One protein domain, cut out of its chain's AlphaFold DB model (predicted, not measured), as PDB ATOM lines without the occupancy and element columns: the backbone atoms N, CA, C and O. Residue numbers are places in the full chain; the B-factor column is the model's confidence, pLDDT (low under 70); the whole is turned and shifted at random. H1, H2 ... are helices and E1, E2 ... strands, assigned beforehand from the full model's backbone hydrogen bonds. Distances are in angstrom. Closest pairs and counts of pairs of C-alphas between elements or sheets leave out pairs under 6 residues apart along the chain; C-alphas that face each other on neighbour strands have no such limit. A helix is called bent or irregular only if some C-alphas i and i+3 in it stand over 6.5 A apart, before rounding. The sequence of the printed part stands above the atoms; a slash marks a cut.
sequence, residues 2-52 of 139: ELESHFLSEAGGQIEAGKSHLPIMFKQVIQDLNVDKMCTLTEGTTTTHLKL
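AT A GLANCE: This is residues 2 to 52 of the 139 residues of the protein "Hypothetical protein" of Timema cristinae (UniProt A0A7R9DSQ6). Picture one long helix, H2, with a two-strand hairpin, E1 and E2, folded back along its length, so that E1 is the strand nearer to the helix and E2 the farther one. At the other end of the model, where H2 begins, residues 2 to 13 form a loose bend that holds the small helix H1, apart from the hairpin and from H2. The printed part has 51 residues with two named helices and two named strands, in the order H1 H2 E1 E2, and the class is mixed, helices and strands. The sheet has the order E1, E2 and is antiparallel. The whole is loose, with a radius of gyration of the C-alphas of 12.3 A, and only just elongated, spanning 37 by 18 by 12 A.

HOW THE PARTS SIT: Start at H1, residues 2 to 5, which is too short for any O i to N i+4 pair, and its one O i to N i+3 pair is not within hydrogen-bond range. Go on along the short link to H2, residues 14 to 35; H1 and H2 are apart. In H2, 16 of 18 O i to N i+4 pairs are within hydrogen-bond range. A tight link leads to E1, residues 38 to 43, where you will find 7 pairs of C-alphas within 8 A between H2 and E1, the closest being those of Asp 32 and Cys 39, 5.3 A apart. A second tight link leads to E2, residues 46 to 51, and E1 and E2 form a hairpin, antiparallel at 169 degrees. Look for N 39 and O 50 at 2.8 A and N 43 and O 46 at 2.9 A, both within hydrogen-bond range. Between H2 and E2 there is 1 pair of C-alphas within 8 A, the closest, of Leu 33 and Lys 51, at 7.4 A. H1 is apart from E1 and from E2.

IN THESE COORDINATES: Find C-alpha 2 at (42.055, -30.213, 10.142), where H1 begins. H2 starts at C-alpha 14, at (49.086, -41.022, 12.489), and from there runs 31.2 A to C-alpha 35. H2 is neither bent nor irregular, but only just: C-alphas 20 and 23 are 6.2 A apart. E1 and E2 each measure 16.7 A from first to last C-alpha, and E2 ends at C-alpha 51, at (25.616, -27.918, 24.286).

THE WHOLE: The two C-alphas farthest apart are those of Gly 12 and Asp 36, at 36.6 A. The printed part has no cut, and no link is long. The mean pLDDT of the printed part is 82.1; look at residues 10 to 18, which are under 70.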
ATOM      1  N   GLU A   2      41.425 -29.774  11.421       79.75
ATOM      2  CA  GLU A   2      42.055 -30.213  10.142       79.75
ATOM      3  C   GLU A   2      43.172 -29.302   9.623       79.75
ATOM      4  O   GLU A   2      44.266 -29.768   9.328       79.75
ATOM      5  N   LEU A   3      42.919 -27.995   9.534       79.12
ATOM      6  CA  LEU A   3      43.906 -27.035   9.020       79.12
ATOM      7  C   LEU A   3      45.117 -26.856   9.949       79.12
ATOM      8  O   LEU A   3      46.154 -26.379   9.510       79.12
ATOM      9  N   GLU A   4      44.970 -27.219  11.222       74.50
ATOM     10  CA  GLU A   4      45.987 -27.010  12.259       74.50
ATOM     11  C   GLU A   4      46.814 -28.266  12.536       74.50
ATOM     12  O   GLU A   4      47.977 -28.159  12.906       74.50
ATOM     13  N   SER A   5      46.215 -29.449  12.388       72.38
ATOM     14  CA  SER A   5      46.827 -30.722  12.793       72.38
ATOM     15  C   SER A   5      46.788 -31.796  11.712       72.38
ATOM     16  O   SER A   5      47.245 -32.904  11.958       72.38
ATOM     17  N   HIS A   6      46.235 -31.503  10.528       75.94
ATOM     18  CA  HIS A   6      46.053 -32.484   9.452       75.94
ATOM     19  C   HIS A   6      45.389 -33.786   9.936       75.94
ATOM     20  O   HIS A   6      45.680 -34.865   9.420       75.94
ATOM     21  N   PHE A   7      44.489 -33.663  10.917       73.81
ATOM     22  CA  PHE A   7      43.936 -34.748  11.729       73.81
ATOM     23  C   PHE A   7      43.406 -35.939  10.912       73.81
ATOM     24  O   PHE A   7      43.603 -37.091  11.302       73.81
ATOM     25  N   LEU A   8      42.799 -35.697   9.744       74.94
ATOM     26  CA  LEU A   8      42.325 -36.758   8.844       74.94
ATOM     27  C   LEU A   8      43.245 -37.040   7.642       74.94
ATOM     28  O   LEU A   8      43.027 -38.030   6.935       74.94
ATOM     29  N   SER A   9      44.245 -36.190   7.389       73.81
ATOM     30  CA  SER A   9      45.020 -36.155   6.135       73.81
ATOM     31  C   SER A   9      46.497 -36.571   6.265       73.81
ATOM     32  O   SER A   9      47.150 -36.783   5.242       73.81
ATOM     33  N   GLU A  10      47.053 -36.691   7.474       66.44
ATOM     34  CA  GLU A  10      48.495 -36.905   7.696       66.44
ATOM     35  C   GLU A  10      48.987 -38.331   7.357       66.44
ATOM     36  O   GLU A  10      49.072 -39.190   8.227       66.44
ATOM     37  N   ALA A  11      49.347 -38.589   6.091       53.72
ATOM     38  CA  ALA A  11      49.659 -39.895   5.472       53.72
ATOM     39  C   ALA A  11      50.834 -40.743   6.022       53.72
ATOM     40  O   ALA A  11      51.263 -41.679   5.346       53.72
ATOM     41  N   GLY A  12      51.331 -40.503   7.238       54.31
ATOM     42  CA  GLY A  12      52.389 -41.310   7.857       54.31
ATOM     43  C   GLY A  12      52.048 -41.717   9.287       54.31
ATOM     44  O   GLY A  12      52.132 -40.888  10.175       54.31
ATOM     45  N   GLY A  13      51.677 -42.983   9.524       56.62
ATOM     46  CA  GLY A  13      51.486 -43.596  10.857       56.62
ATOM     47  C   GLY A  13      50.334 -43.050  11.724       56.62
ATOM     48  O   GLY A  13      49.656 -43.821  12.395       56.62
ATOM     49  N   GLN A  14      50.064 -41.746  11.678       54.75
ATOM     50  CA  GLN A  14      49.086 -41.022  12.489       54.75
ATOM     51  C   GLN A  14      47.674 -40.999  11.871       54.75
ATOM     52  O   GLN A  14      46.715 -40.825  12.619       54.75
ATOM     53  N   ILE A  15      47.491 -41.289  10.566       54.44
ATOM     54  CA  ILE A  15      46.143 -41.465   9.960       54.44
ATOM     55  C   ILE A  15      45.334 -42.536  10.690       54.44
ATOM     56  O   ILE A  15      44.139 -42.353  10.920       54.44
ATOM     57  N   GLU A  16      45.950 -43.675  11.015       58.34
ATOM     58  CA  GLU A  16      45.235 -44.746  11.711       58.34
ATOM     59  C   GLU A  16      44.861 -44.323  13.131       58.34
ATOM     60  O   GLU A  16      43.774 -44.662  13.594       58.34
ATOM     61  N   ALA A  17      45.694 -43.512  13.789       62.03
ATOM     62  CA  ALA A  17      45.400 -42.953  15.103       62.03
ATOM     63  C   ALA A  17      44.228 -41.954  15.050       62.03
ATOM     64  O   ALA A  17      43.250 -42.147  15.763       62.03
ATOM     65  N   GLY A  18      44.245 -40.963  14.150       62.66
ATOM     66  CA  GLY A  18      43.148 -39.990  14.014       62.66
ATOM     67  C   GLY A  18      41.814 -40.639  13.615       62.66
ATOM     68  O   GLY A  18      40.767 -40.369  14.210       62.66
ATOM     69  N   LYS A  19      41.842 -41.590  12.669       70.00
ATOM     70  CA  LYS A  19      40.637 -42.326  12.241       70.00
ATOM     71  C   LYS A  19      40.123 -43.319  13.282       70.00
ATOM     72  O   LYS A  19      38.916 -43.539  13.331       70.00
ATOM     73  N   SER A  20      40.992 -43.920  14.096       75.31
ATOM     74  CA  SER A  20      40.569 -44.787  15.209       75.31
ATOM     75  C   SER A  20      40.117 -43.993  16.436       75.31
ATOM     76  O   SER A  20      39.286 -44.486  17.203       75.31
ATOM     77  N   HIS A  21      40.582 -42.751  16.585       80.19
ATOM     78  CA  HIS A  21      40.168 -41.849  17.656       80.19
ATOM     79  C   HIS A  21      38.784 -41.232  17.408       80.19
ATOM     80  O   HIS A  21      37.989 -41.090  18.337       80.19
ATOM     81  N   LEU A  22      38.432 -40.956  16.148       84.50
ATOM     82  CA  LEU A  22      37.148 -40.350  15.782       84.50
ATOM     83  C   LEU A  22      35.909 -41.131  16.306       84.50
ATOM     84  O   LEU A  22      35.021 -40.507  16.891       84.50
ATOM     85  N   PRO A  23      35.821 -42.476  16.194       88.56
ATOM     86  CA  PRO A  23      34.744 -43.249  16.818       88.56
ATOM     87  C   PRO A  23      34.672 -43.106  18.342       88.56
ATOM     88  O   PRO A  23      33.576 -43.129  18.902       88.56
ATOM     89  N   ILE A  24      35.818 -42.961  19.016       89.38
ATOM     90  CA  ILE A  24      35.887 -42.778  20.472       89.38
ATOM     91  C   ILE A  24      35.317 -41.405  20.833       89.38
ATOM     92  O   ILE A  24      34.438 -41.326  21.692       89.38
ATOM     93  N   MET A  25      35.722 -40.356  20.110       90.12
ATOM     94  CA  MET A  25      35.176 -39.005  20.275       90.12
ATOM     95  C   MET A  25      33.665 -38.980  20.036       90.12
ATOM     96  O   MET A  25      32.926 -38.447  20.857       90.12
ATOM     97  N   PHE A  26      33.163 -39.600  18.964       91.25
ATOM     98  CA  PHE A  26      31.719 -39.641  18.715       91.25
ATOM     99  C   PHE A  26      30.955 -40.432  19.768       91.25
ATOM    100  O   PHE A  26      29.857 -40.030  20.152       91.25
ATOM    101  N   LYS A  27      31.522 -41.534  20.266       93.94
ATOM    102  CA  LYS A  27      30.909 -42.285  21.362       93.94
ATOM    103  C   LYS A  27      30.811 -41.427  22.622       93.94
ATOM    104  O   LYS A  27      29.752 -41.428  23.248       93.94
ATOM    105  N   GLN A  28      31.865 -40.679  22.948       94.06
ATOM    106  CA  GLN A  28      31.852 -39.722  24.051       94.06
ATOM    107  C   GLN A  28      30.785 -38.644  23.830       94.06
ATOM    108  O   GLN A  28      29.938 -38.457  24.693       94.06
ATOM    109  N   VAL A  29      30.739 -38.013  22.653       95.31
ATOM    110  CA  VAL A  29      29.712 -37.007  22.326       95.31
ATOM    111  C   VAL A  29      28.307 -37.565  22.515       95.31
ATOM    112  O   VAL A  29      27.478 -36.932  23.159       95.31
ATOM    113  N   ILE A  30      28.021 -38.749  21.970       95.50
ATOM    114  CA  ILE A  30      26.697 -39.368  22.091       95.50
ATOM    115  C   ILE A  30      26.367 -39.643  23.560       95.50
ATOM    116  O   ILE A  30      25.239 -39.403  23.982       95.50
ATOM    117  N   GLN A  31      27.323 -40.142  24.341       96.06
ATOM    118  CA  GLN A  31      27.117 -40.428  25.757       96.06
ATOM    119  C   GLN A  31      26.873 -39.139  26.557       96.06
ATOM    120  O   GLN A  31      25.828 -39.013  27.196       96.06
ATOM    121  N   ASP A  32      27.773 -38.168  26.451       96.06
ATOM    122  CA  ASP A  32      27.739 -36.911  27.198       96.06
ATOM    123  C   ASP A  32      26.509 -36.065  26.815       96.06
ATOM    124  O   ASP A  32      25.798 -35.551  27.675       96.06
ATOM    125  N   LEU A  33      26.148 -35.987  25.527       94.75
ATOM    126  CA  LEU A  33      24.925 -35.287  25.106       94.75
ATOM    127  C   LEU A  33      23.649 -36.000  25.572       94.75
ATOM    128  O   LEU A  33      22.627 -35.351  25.829       94.75
ATOM    129  N   ASN A  34      23.666 -37.327  25.681       94.31
ATOM    130  CA  ASN A  34      22.510 -38.061  26.179       94.31
ATOM    131  C   ASN A  34      22.333 -37.896  27.691       94.31
ATOM    132  O   ASN A  34      21.184 -37.727  28.112       94.31
ATOM    133  N   VAL A  35      23.427 -37.873  28.460       93.81
ATOM    134  CA  VAL A  35      23.422 -37.753  29.928       93.81
ATOM    135  C   VAL A  35      23.340 -36.292  30.377       93.81
ATOM    136  O   VAL A  35      22.355 -35.899  30.996       93.81
ATOM    137  N   ASP A  36      24.322 -35.474  30.003       93.38
ATOM    138  CA  ASP A  36      24.530 -34.128  30.553       93.38
ATOM    139  C   ASP A  36      24.024 -33.008  29.635       93.38
ATOM    140  O   ASP A  36      24.000 -31.841  30.027       93.38
ATOM    141  N   LYS A  37      23.626 -33.334  28.395       93.88
ATOM    142  CA  LYS A  37      23.249 -32.357  27.347       93.88
ATOM    143  C   LYS A  37      24.381 -31.391  26.987       93.88
ATOM    144  O   LYS A  37      24.157 -30.423  26.264       93.88
ATOM    145  N   MET A  38      25.597 -31.659  27.435       94.81
ATOM    146  CA  MET A  38      26.798 -30.906  27.111       94.81
ATOM    147  C   MET A  38      27.960 -31.873  26.952       94.81
ATOM    148  O   MET A  38      27.994 -32.904  27.608       94.81
ATOM    149  N   CYS A  39      28.901 -31.549  26.079       95.81
ATOM    150  CA  CYS A  39      30.110 -32.330  25.870       95.81
ATOM    151  C   CYS A  39      31.268 -31.368  25.615       95.81
ATOM    152  O   CYS A  39      31.122 -30.394  24.876       95.81
ATOM    153  N   THR A  40      32.417 -31.634  26.230       94.75
ATOM    154  CA  THR A  40      33.662 -30.921  25.936       94.75
ATOM    155  C   THR A  40      34.664 -31.927  25.403       94.75
ATOM    156  O   THR A  40      35.068 -32.841  26.117       94.75
ATOM    157  N   LEU A  41      35.046 -31.758  24.141       91.69
ATOM    158  CA  LEU A  41      36.055 -32.577  23.485       91.69
ATOM    159  C   LEU A  41      37.361 -31.800  23.428       91.69
ATOM    160  O   LEU A  41      37.374 -30.663  22.959       91.69
ATOM    161  N   THR A  42      38.455 -32.425  23.839       87.56
ATOM    162  CA  THR A  42      39.795 -31.846  23.737       87.56
ATOM    163  C   THR A  42      40.664 -32.777  22.906       87.56
ATOM    164  O   THR A  42      40.851 -33.930  23.278       87.56
ATOM    165  N   GLU A  43      41.185 -32.268  21.791       82.75
ATOM    166  CA  GLU A  43      42.117 -32.973  20.909       82.75
ATOM    167  C   GLU A  43      43.346 -32.084  20.685       82.75
ATOM    168  O   GLU A  43      43.256 -31.014  20.074       82.75
ATOM    169  N   GLY A  44      44.496 -32.504  21.219       81.38
ATOM    170  CA  GLY A  44      45.720 -31.704  21.203       81.38
ATOM    171  C   GLY A  44      45.519 -30.340  21.873       81.38
ATOM    172  O   GLY A  44      45.309 -30.252  23.080       81.38
ATOM    173  N   THR A  45      45.593 -29.270  21.082       82.38
ATOM    174  CA  THR A  45      45.371 -27.885  21.531       82.38
ATOM    175  C   THR A  45      43.956 -27.374  21.248       82.38
ATOM    176  O   THR A  45      43.584 -26.306  21.735       82.38
ATOM    177  N   THR A  46      43.149 -28.107  20.474       83.81
ATOM    178  CA  THR A  46      41.777 -27.710  20.142       83.81
ATOM    179  C   THR A  46      40.810 -28.228  21.206       83.81
ATOM    180  O   THR A  46      40.746 -29.427  21.464       83.81
ATOM    181  N   THR A  47      39.995 -27.339  21.778       91.31
ATOM    182  CA  THR A  47      38.857 -27.718  22.632       91.31
ATOM    183  C   THR A  47      37.551 -27.299  21.968       91.31
ATOM    184  O   THR A  47      37.407 -26.157  21.539       91.31
ATOM    185  N   THR A  48      36.606 -28.229  21.857       90.88
ATOM    186  CA  THR A  48      35.283 -28.020  21.260       90.88
ATOM    187  C   THR A  48      34.210 -28.227  22.319       90.88
ATOM    188  O   THR A  48      34.118 -29.303  22.907       90.88
ATOM    189  N   HIS A  49      33.374 -27.212  22.536       94.06
ATOM    190  CA  HIS A  49      32.246 -27.273  23.463       94.06
ATOM    191  C   HIS A  49      30.938 -27.454  22.693       94.06
ATOM    192  O   HIS A  49      30.595 -26.649  21.828       94.06
ATOM    193  N   LEU A  50      30.198 -28.505  23.028       93.50
ATOM    194  CA  LEU A  50      28.883 -28.814  22.484       93.50
ATOM    195  C   LEU A  50      27.857 -28.692  23.608       93.50
ATOM    196  O   LEU A  50      28.054 -29.242  24.688       93.50
ATOM    197  N   LYS A  51      26.746 -28.000  23.356       93.25
ATOM    198  CA  LYS A  51      25.616 -27.918  24.286       93.25
ATOM    199  C   LYS A  51      24.319 -28.102  23.518       93.25
ATOM    200  O   LYS A  51      24.040 -27.366  22.575       93.25
ATOM    201  N   LEU A  52      23.530 -29.080  23.935       88.94
ATOM    202  CA  LEU A  52      22.193 -29.308  23.424       88.94
ATOM    203  C   LEU A  52      21.256 -28.307  24.101       88.94
ATOM    204  O   LEU A  52      20.977 -28.393  25.298       88.94
TER     205      LEU A  52